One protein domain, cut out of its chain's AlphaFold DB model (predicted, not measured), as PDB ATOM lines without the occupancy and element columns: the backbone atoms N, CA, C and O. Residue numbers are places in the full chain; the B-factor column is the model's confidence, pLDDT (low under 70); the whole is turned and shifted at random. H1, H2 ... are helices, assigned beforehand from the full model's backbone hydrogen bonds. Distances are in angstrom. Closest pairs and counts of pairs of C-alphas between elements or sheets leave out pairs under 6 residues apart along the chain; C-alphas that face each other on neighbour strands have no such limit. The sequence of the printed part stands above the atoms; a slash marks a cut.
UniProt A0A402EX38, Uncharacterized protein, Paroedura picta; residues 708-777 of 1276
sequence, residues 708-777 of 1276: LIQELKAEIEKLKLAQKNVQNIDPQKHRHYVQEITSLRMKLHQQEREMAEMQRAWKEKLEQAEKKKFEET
ATOM      1  N   LEU A 708     -37.758  47.294 -29.405       81.44
ATOM      2  CA  LEU A 708     -37.817  46.320 -30.501       81.44
ATOM      3  C   LEU A 708     -38.479  44.998 -30.071       81.44
ATOM      4  O   LEU A 708     -39.266  44.433 -30.828       81.44
ATOM      5  N   ILE A 709     -38.209  44.514 -28.856       80.94
ATOM      6  CA  ILE A 709     -38.888  43.346 -28.272       80.94
ATOM      7  C   ILE A 709     -40.395  43.608 -28.139       80.94
ATOM      8  O   ILE A 709     -41.194  42.765 -28.552       80.94
ATOM      9  N   GLN A 710     -40.802  44.778 -27.639       80.00
ATOM     10  CA  GLN A 710     -42.212  45.160 -27.512       80.00
ATOM     11  C   GLN A 710     -42.911  45.277 -28.879       80.00
ATOM     12  O   GLN A 710     -44.002  44.731 -29.055       80.00
ATOM     13  N   GLU A 711     -42.276  45.913 -29.868       84.44
ATOM     14  CA  GLU A 711     -42.781  46.024 -31.245       84.44
ATOM     15  C   GLU A 711     -42.922  44.644 -31.915       84.44
ATOM     16  O   GLU A 711     -43.955  44.346 -32.522       84.44
ATOM     17  N   LEU A 712     -41.937  43.753 -31.740       85.44
ATOM     18  CA  LEU A 712     -42.004  42.372 -32.230       85.44
ATOM     19  C   LEU A 712     -43.122  41.571 -31.547       85.44
ATOM     20  O   LEU A 712     -43.839  40.841 -32.236       85.44
ATOM     21  N   LYS A 713     -43.319  41.705 -30.226       84.44
ATOM     22  CA  LYS A 713     -44.432  41.054 -29.506       84.44
ATOM     23  C   LYS A 713     -45.791  41.551 -30.005       84.44
ATOM     24  O   LYS A 713     -46.658  40.723 -30.296       84.44
ATOM     25  N   ALA A 714     -45.950  42.864 -30.181       85.00
ATOM     26  CA  ALA A 714     -47.181  43.477 -30.677       85.00
ATOM     27  C   ALA A 714     -47.522  43.037 -32.112       85.00
ATOM     28  O   ALA A 714     -48.659  42.643 -32.379       85.00
ATOM     29  N   GLU A 715     -46.550  43.015 -33.032       87.06
ATOM     30  CA  GLU A 715     -46.797  42.552 -34.405       87.06
ATOM     31  C   GLU A 715     -47.088  41.041 -34.451       87.06
ATOM     32  O   GLU A 715     -47.984  40.602 -35.171       87.06
ATOM     33  N   ILE A 716     -46.424  40.232 -33.616       87.75
ATOM     34  CA  ILE A 716     -46.750  38.806 -33.454       87.75
ATOM     35  C   ILE A 716     -48.187  38.616 -32.936       87.75
ATOM     36  O   ILE A 716     -48.859  37.678 -33.368       87.75
ATOM     37  N   GLU A 717     -48.685  39.457 -32.026       86.62
ATOM     38  CA  GLU A 717     -50.080  39.402 -31.562       86.62
ATOM     39  C   GLU A 717     -51.078  39.829 -32.643       86.62
ATOM     40  O   GLU A 717     -52.014  39.086 -32.947       86.62
ATOM     41  N   LYS A 718     -50.824  40.957 -33.309       88.44
ATOM     42  CA  LYS A 718     -51.597  41.444 -34.459       88.44
ATOM     43  C   LYS A 718     -51.705  40.394 -35.572       88.44
ATOM     44  O   LYS A 718     -52.801  40.135 -36.073       88.44
ATOM     45  N   LEU A 719     -50.608  39.706 -35.896       86.81
ATOM     46  CA  LEU A 719     -50.604  38.612 -36.867       86.81
ATOM     47  C   LEU A 719     -51.290  37.340 -36.338       86.81
ATOM     48  O   LEU A 719     -52.012  36.709 -37.105       86.81
ATOM     49  N   LYS A 720     -51.165  36.972 -35.049       86.25
ATOM     50  CA  LYS A 720     -51.956  35.873 -34.436       86.25
ATOM     51  C   LYS A 720     -53.470  36.137 -34.547       86.25
ATOM     52  O   LYS A 720     -54.237  35.200 -34.772       86.25
ATOM     53  N   LEU A 721     -53.910  37.389 -34.392       85.94
ATOM     54  CA  LEU A 721     -55.316  37.786 -34.537       85.94
ATOM     55  C   LEU A 721     -55.773  37.715 -36.005       85.94
ATOM     56  O   LEU A 721     -56.793  37.090 -36.297       85.94
ATOM     57  N   ALA A 722     -54.985  38.249 -36.943       84.31
ATOM     58  CA  ALA A 722     -55.256  38.119 -38.379       84.31
ATOM     59  C   ALA A 722     -55.289  36.646 -38.842       84.31
ATOM     60  O   ALA A 722     -56.181  36.245 -39.593       84.31
ATOM     61  N   GLN A 723     -54.368  35.817 -38.335       84.19
ATOM     62  CA  GLN A 723     -54.289  34.382 -38.615       84.19
ATOM     63  C   GLN A 723     -55.590  33.656 -38.241       84.19
ATOM     64  O   GLN A 723     -56.064  32.843 -39.039       84.19
ATOM     65  N   LYS A 724     -56.168  33.947 -37.062       81.31
ATOM     66  CA  LYS A 724     -57.458  33.385 -36.617       81.31
ATOM     67  C   LYS A 724     -58.598  33.766 -37.562       81.31
ATOM     68  O   LYS A 724     -59.365  32.900 -37.968       81.31
ATOM     69  N   ASN A 725     -58.679  35.037 -37.955       77.94
ATOM     70  CA  ASN A 725     -59.767  35.538 -38.801       77.94
ATOM     71  C   ASN A 725     -59.737  34.943 -40.224       77.94
ATOM     72  O   ASN A 725     -60.778  34.768 -40.847       77.94
ATOM     73  N   VAL A 726     -58.551  34.590 -40.730       76.62
ATOM     74  CA  VAL A 726     -58.348  34.027 -42.082       76.62
ATOM     75  C   VAL A 726     -58.407  32.487 -42.098       76.62
ATOM     76  O   VAL A 726     -58.493  31.878 -43.166       76.62
ATOM     77  N   GLN A 727     -58.413  31.843 -40.924       64.44
ATOM     78  CA  GLN A 727     -58.235  30.394 -40.735       64.44
ATOM     79  C   GLN A 727     -59.249  29.503 -41.475       64.44
ATOM     80  O   GLN A 727     -58.906  28.377 -41.827       64.44
ATOM     81  N   ASN A 728     -60.447  30.020 -41.763       63.94
ATOM     82  CA  ASN A 728     -61.520  29.302 -42.464       63.94
ATOM     83  C   ASN A 728     -61.754  29.780 -43.914       63.94
ATOM     84  O   ASN A 728     -62.696  29.316 -44.551       63.94
ATOM     85  N   ILE A 729     -60.956  30.729 -44.425       66.50
ATOM     86  CA  ILE A 729     -61.240  31.446 -45.686       66.50
ATOM     87  C   ILE A 729     -60.170  31.188 -46.756       66.50
ATOM     88  O   ILE A 729     -60.504  30.975 -47.918       66.50
ATOM     89  N   ASP A 730     -58.884  31.205 -46.389       77.75
ATOM     90  CA  ASP A 730     -57.779  31.081 -47.350       77.75
ATOM     91  C   ASP A 730     -56.601  30.280 -46.753       77.75
ATOM     92  O   ASP A 730     -55.814  30.819 -45.961       77.75
ATOM     93  N   PRO A 731     -56.435  28.998 -47.142       78.31
ATOM     94  CA  PRO A 731     -55.341  28.157 -46.659       78.31
ATOM     95  C   PRO A 731     -53.939  28.653 -47.044       78.31
ATOM     96  O   PRO A 731     -52.978  28.371 -46.325       78.31
ATOM     97  N   GLN A 732     -53.791  29.388 -48.153       79.50
ATOM     98  CA  GLN A 732     -52.492  29.913 -48.585       79.50
ATOM     99  C   GLN A 732     -52.103  31.131 -47.745       79.50
ATOM    100  O   GLN A 732     -51.009  31.146 -47.175       79.50
ATOM    101  N   LYS A 733     -53.008  32.104 -47.559       78.94
ATOM    102  CA  LYS A 733     -52.768  33.238 -46.647       78.94
ATOM    103  C   LYS A 733     -52.545  32.774 -45.210       78.94
ATOM    104  O   LYS A 733     -51.612  33.251 -44.571       78.94
ATOM    105  N   HIS A 734     -53.317  31.803 -44.712       80.50
ATOM    106  CA  HIS A 734     -53.075  31.239 -43.379       80.50
ATOM    107  C   HIS A 734     -51.662  30.636 -43.263       80.50
ATOM    108  O   HIS A 734     -50.974  30.872 -42.269       80.50
ATOM    109  N   ARG A 735     -51.180  29.922 -44.292       83.62
ATOM    110  CA  ARG A 735     -49.810  29.382 -44.325       83.62
ATOM    111  C   ARG A 735     -48.739  30.479 -44.346       83.62
ATOM    112  O   ARG A 735     -47.732  30.325 -43.657       83.62
ATOM    113  N   HIS A 736     -48.962  31.580 -45.065       85.19
ATOM    114  CA  HIS A 736     -48.062  32.738 -45.043       85.19
ATOM    115  C   HIS A 736     -48.006  33.396 -43.656       85.19
ATOM    116  O   HIS A 736     -46.908  33.571 -43.131       85.19
ATOM    117  N   TYR A 737     -49.150  33.646 -43.006       85.56
ATOM    118  CA  TYR A 737     -49.169  34.172 -41.634       85.56
ATOM    119  C   TYR A 737     -48.450  33.243 -40.645       85.56
ATOM    120  O   TYR A 737     -47.679  33.716 -39.815       85.56
ATOM    121  N   VAL A 738     -48.618  31.918 -40.754       86.31
ATOM    122  CA  VAL A 738     -47.870  30.945 -39.931       86.31
ATOM    123  C   VAL A 738     -46.354  31.069 -40.137       86.31
ATOM    124  O   VAL A 738     -45.602  31.051 -39.159       86.31
ATOM    125  N   GLN A 739     -45.888  31.209 -41.382       88.50
ATOM    126  CA  GLN A 739     -44.463  31.372 -41.696       88.50
ATOM    127  C   GLN A 739     -43.900  32.694 -41.154       88.50
ATOM    128  O   GLN A 739     -42.835  32.700 -40.535       88.50
ATOM    129  N   GLU A 740     -44.630  33.796 -41.327       89.94
ATOM    130  CA  GLU A 740     -44.229  35.128 -40.868       89.94
ATOM    131  C   GLU A 740     -44.193  35.220 -39.335       89.94
ATOM    132  O   GLU A 740     -43.167  35.596 -38.768       89.94
ATOM    133  N   ILE A 741     -45.243  34.747 -38.651       90.12
ATOM    134  CA  ILE A 741     -45.286  34.627 -37.184       90.12
ATOM    135  C   ILE A 741     -44.119  33.774 -36.670       90.12
ATOM    136  O   ILE A 741     -43.529  34.100 -35.641       90.12
ATOM    137  N   THR A 742     -43.756  32.695 -37.369       90.88
ATOM    138  CA  THR A 742     -42.623  31.842 -36.975       90.88
ATOM    139  C   THR A 742     -41.287  32.572 -37.142       90.88
ATOM    140  O   THR A 742     -40.458  32.536 -36.234       90.88
ATOM    141  N   SER A 743     -41.092  33.305 -38.245       92.50
ATOM    142  CA  SER A 743     -39.890  34.123 -38.464       92.50
ATOM    143  C   SER A 743     -39.751  35.237 -37.419       92.50
ATOM    144  O   SER A 743     -38.673  35.421 -36.852       92.50
ATOM    145  N   LEU A 744     -40.843  35.939 -37.106       90.75
ATOM    146  CA  LEU A 744     -40.853  36.993 -36.091       90.75
ATOM    147  C   LEU A 744     -40.600  36.435 -34.686       90.75
ATOM    148  O   LEU A 744     -39.808  37.022 -33.955       90.75
ATOM    149  N   ARG A 745     -41.163  35.271 -34.321       89.62
ATOM    150  CA  ARG A 745     -40.839  34.596 -33.048       89.62
ATOM    151  C   ARG A 745     -39.361  34.221 -32.939       89.62
ATOM    152  O   ARG A 745     -38.793  34.361 -31.862       89.62
ATOM    153  N   MET A 746     -38.726  33.774 -34.025       90.00
ATOM    154  CA  MET A 746     -37.282  33.496 -34.018       90.00
ATOM    155  C   MET A 746     -36.449  34.769 -33.814       90.00
ATOM    156  O   MET A 746     -35.467  34.729 -33.077       90.00
ATOM    157  N   LYS A 747     -36.845  35.901 -34.416       89.56
ATOM    158  CA  LYS A 747     -36.198  37.205 -34.183       89.56
ATOM    159  C   LYS A 747     -36.397  37.690 -32.747       89.56
ATOM    160  O   LYS A 747     -35.429  38.085 -32.110       89.56
ATOM    161  N   LEU A 748     -37.623  37.601 -32.229       87.25
ATOM    162  CA  LEU A 748     -37.956  37.946 -30.848       87.25
ATOM    163  C   LEU A 748     -37.101  37.141 -29.860       87.25
ATOM    164  O   LEU A 748     -36.380  37.731 -29.069       87.25
ATOM    165  N   HIS A 749     -37.078  35.813 -29.989       87.62
ATOM    166  CA  HIS A 749     -36.282  34.946 -29.116       87.62
ATOM    167  C   HIS A 749     -34.759  35.129 -29.284       87.62
ATOM    168  O   HIS A 749     -33.978  34.761 -28.407       87.62
ATOM    169  N   GLN A 750     -34.297  35.698 -30.401       88.25
ATOM    170  CA  GLN A 750     -32.909  36.135 -30.528       88.25
ATOM    171  C   GLN A 750     -32.655  37.404 -29.699       88.25
ATOM    172  O   GLN A 750     -31.725  37.418 -28.900       88.25
ATOM    173  N   GLN A 751     -33.511  38.423 -29.826       84.50
ATOM    174  CA  GLN A 751     -33.391  39.678 -29.071       84.50
ATOM    175  C   GLN A 751     -33.586  39.489 -27.561       84.50
ATOM    176  O   GLN A 751     -32.823  40.047 -26.780       84.50
ATOM    177  N   GLU A 752     -34.533  38.650 -27.130       84.38
ATOM    178  CA  GLU A 752     -34.731  38.308 -25.712       84.38
ATOM    179  C   GLU A 752     -33.487  37.635 -25.105       84.38
ATOM    180  O   GLU A 752     -33.139  37.901 -23.955       84.38
ATOM    181  N   ARG A 753     -32.769  36.800 -25.873       86.19
ATOM    182  CA  ARG A 753     -31.512  36.181 -25.418       86.19
ATOM    183  C   ARG A 753     -30.356  37.175 -25.372       86.19
ATOM    184  O   ARG A 753     -29.649  37.200 -24.370       86.19
ATOM    185  N   GLU A 754     -30.200  38.009 -26.398       81.81
ATOM    186  CA  GLU A 754     -29.185  39.074 -26.428       81.81
ATOM    187  C   GLU A 754     -29.389  40.073 -25.273       81.81
ATOM    188  O   GLU A 754     -28.434  40.420 -24.576       81.81
ATOM    189  N   MET A 755     -30.641  40.447 -24.985       78.88
ATOM    190  CA  MET A 755     -31.003  41.235 -23.805       78.88
ATOM    191  C   MET A 755     -30.651  40.504 -22.503       78.88
ATOM    192  O   MET A 755     -29.972  41.083 -21.660       78.88
ATOM    193  N   ALA A 756     -31.060  39.245 -22.325       80.44
ATOM    194  CA  ALA A 756     -30.786  38.493 -21.097       80.44
ATOM    195  C   ALA A 756     -29.280  38.229 -20.867       80.44
ATOM    196  O   ALA A 756     -28.834  38.083 -19.726       80.44
ATOM    197  N   GLU A 757     -28.476  38.164 -21.933       84.81
ATOM    198  CA  GLU A 757     -27.010  38.135 -21.869       84.81
ATOM    199  C   GLU A 757     -26.438  39.493 -21.451       84.81
ATOM    200  O   GLU A 757     -25.630  39.552 -20.521       84.81
ATOM    201  N   MET A 758     -26.910  40.587 -22.055       74.75
ATOM    202  CA  MET A 758     -26.508  41.951 -21.703       74.75
ATOM    203  C   MET A 758     -26.893  42.323 -20.260       74.75
ATOM    204  O   MET A 758     -26.096  42.932 -19.549       74.75
ATOM    205  N   GLN A 759     -28.072  41.902 -19.793       74.69
ATOM    206  CA  GLN A 759     -28.521  42.064 -18.409       74.69
ATOM    207  C   GLN A 759     -27.646  41.286 -17.421       74.69
ATOM    208  O   GLN A 759     -27.264  41.845 -16.394       74.69
ATOM    209  N   ARG A 760     -27.284  40.028 -17.723       81.38
ATOM    210  CA  ARG A 760     -26.354  39.244 -16.887       81.38
ATOM    211  C   ARG A 760     -24.975  39.891 -16.819       81.38
ATOM    212  O   ARG A 760     -24.481  40.118 -15.722       81.38
ATOM    213  N   ALA A 761     -24.394  40.256 -17.962       79.75
ATOM    214  CA  ALA A 761     -23.086  40.908 -18.017       79.75
ATOM    215  C   ALA A 761     -23.074  42.289 -17.330       79.75
ATOM    216  O   ALA A 761     -22.032  42.737 -16.851       79.75
ATOM    217  N   TRP A 762     -24.219  42.976 -17.269       74.94
ATOM    218  CA  TRP A 762     -24.372  44.214 -16.504       74.94
ATOM    219  C   TRP A 762     -24.518  43.957 -14.993       74.94
ATOM    220  O   TRP A 762     -23.831  44.621 -14.221       74.94
ATOM    221  N   LYS A 763     -25.312  42.963 -14.562       75.38
ATOM    222  CA  LYS A 763     -25.415  42.559 -13.143       75.38
ATOM    223  C   LYS A 763     -24.076  42.062 -12.579       75.38
ATOM    224  O   LYS A 763     -23.700  42.446 -11.481       75.38
ATOM    225  N   GLU A 764     -23.305  41.306 -13.360       81.44
ATOM    226  CA  GLU A 764     -21.963  40.857 -12.961       81.44
ATOM    227  C   GLU A 764     -20.996  42.042 -12.759       81.44
ATOM    228  O   GLU A 764     -20.265  42.100 -11.771       81.44
ATOM    229  N   LYS A 765     -21.024  43.040 -13.656       73.06
ATOM    230  CA  LYS A 765     -20.240  44.279 -13.503       73.06
ATOM    231  C   LYS A 765     -20.677  45.120 -12.303       73.06
ATOM    232  O   LYS A 765     -19.830  45.763 -11.689       73.06
ATOM    233  N   LEU A 766     -21.969  45.116 -11.982       73.19
ATOM    234  CA  LEU A 766     -22.537  45.774 -10.807       73.19
ATOM    235  C   LEU A 766     -21.991  45.144  -9.514       73.19
ATOM    236  O   LEU A 766     -21.363  45.848  -8.726       73.19
ATOM    237  N   GLU A 767     -22.094  43.822  -9.356       79.19
ATOM    238  CA  GLU A 767     -21.523  43.098  -8.206       79.19
ATOM    239  C   GLU A 767     -20.000  43.313  -8.078       79.19
ATOM    240  O   GLU A 767     -19.478  43.524  -6.980       79.19
ATOM    241  N   GLN A 768     -19.269  43.330  -9.201       75.88
ATOM    242  CA  GLN A 768     -17.833  43.644  -9.223       75.88
ATOM    243  C   GLN A 768     -17.534  45.084  -8.761       75.88
ATOM    244  O   GLN A 768     -16.570  45.300  -8.021       75.88
ATOM    245  N   ALA A 769     -18.348  46.065  -9.160       69.94
ATOM    246  CA  ALA A 769     -18.189  47.464  -8.762       69.94
ATOM    247  C   ALA A 769     -18.528  47.694  -7.278       69.94
ATOM    248  O   ALA A 769     -17.808  48.424  -6.593       69.94
ATOM    249  N   GLU A 770     -19.564  47.037  -6.749       73.50
ATOM    250  CA  GLU A 770     -19.903  47.073  -5.320       73.50
ATOM    251  C   GLU A 770     -18.827  46.411  -4.456       73.50
ATOM    252  O   GLU A 770     -18.404  46.982  -3.449       73.50
ATOM    253  N   LYS A 771     -18.313  45.250  -4.880       77.69
ATOM    254  CA  LYS A 771     -17.203  44.567  -4.204       77.69
ATOM    255  C   LYS A 771     -15.946  45.441  -4.166       77.69
ATOM    256  O   LYS A 771     -15.353  45.598  -3.102       77.69
ATOM    257  N   LYS A 772     -15.596  46.081  -5.288       71.25
ATOM    258  CA  LYS A 772     -14.480  47.036  -5.372       71.25
ATOM    259  C   LYS A 772     -14.689  48.248  -4.451       71.25
ATOM    260  O   LYS A 772     -13.779  48.602  -3.707       71.25
ATOM    261  N   LYS A 773     -15.887  48.846  -4.442       68.06
ATOM    262  CA  LYS A 773     -16.263  49.940  -3.525       68.06
ATOM    263  C   LYS A 773     -16.101  49.528  -2.059       68.06
ATOM    264  O   LYS A 773     -15.596  50.315  -1.258       68.06
ATOM    265  N   PHE A 774     -16.522  48.317  -1.695       69.50
ATOM    266  CA  PHE A 774     -16.380  47.792  -0.335       69.50
ATOM    267  C   PHE A 774     -14.906  47.595   0.050       69.50
ATOM    268  O   PHE A 774     -14.497  48.011   1.133       69.50
ATOM    269  N   GLU A 775     -14.097  47.032  -0.851       70.75
ATOM    270  CA  GLU A 775     -12.653  46.845  -0.666       70.75
ATOM    271  C   GLU A 775     -11.929  48.190  -0.478       70.75
ATOM    272  O   GLU A 775     -11.278  48.384   0.549       70.75
ATOM    273  N   GLU A 776     -12.147  49.162  -1.371       63.97
ATOM    274  CA  GLU A 776     -11.582  50.521  -1.268       63.97
ATOM    275  C   GLU A 776     -12.047  51.252   0.008       63.97
ATOM    276  O   GLU A 776     -11.258  51.928   0.672       63.97
ATOM    277  N   THR A 777     -13.309  51.082   0.418       59.75
ATOM    278  CA  THR A 777     -13.825  51.665   1.673       59.75
ATOM    279  C   THR A 777     -13.167  51.032   2.903       59.75
ATOM    280  O   THR A 777     -12.852  51.734   3.865       59.75
TER     281      THR A 777
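Overview. This is residues 708 to 777 of the 1276 residues of an uncharacterized protein of Paroedura picta (UniProt A0A402EX38). One very long helix, H2, is the shaft of a rod, and a shorter helix, H1, folds alongside the first part of it as the other leg of a helical hairpin with unequal legs. The far part of H2, residues 756 to 777, sticks out as a lone arm and makes much of the length. The printed part has 70 residues, with two named helices, H1 then H2, and no named strand; the class is all helix. The whole is extended, with a radius of gyration of the C-alphas of 20.5 A, and spans 70 by 14 by 13 A.

Along the chain. H2 covers residues 731 to 777 and measures 67.9 A from first to last C-alpha. It begins at C-alpha 731, (-55.341, 28.157, -46.659), and ends at C-alpha 777, (-13.825, 51.665, 1.673). H1 covers residues 708 to 726 and measures 26.6 A, beginning at C-alpha 708, (-37.817, 46.320, -30.501).

Arrangement. H2 touches H1 with its residues 733 to 752 alone, and 20 pairs of C-alphas are within 8 A. The closest C-alphas of the two helices are those of Ile 716 and Ile 741, 5.8 A apart. Their lines stand at a shallow tilt of 22 degrees, and they run opposite ways. H1 and H2 form a helical hairpin, joined by a tight link of 4 residues. In H1 and H2 every O i to N i+4 pair is within hydrogen-bond range.

Size, cuts and confidence. The two C-alphas farthest apart are those of Ile 729 and Thr 777, at 70.0 A. Without residues 756 to 777, which stand free, the body has 48 residues and spans 39 by 15 by 9 A. The printed part has no cut. The mean pLDDT of the printed part is 80.7, and the values under 70 are at residues 727 to 729, 769, 773 to 774 and 776 to 777.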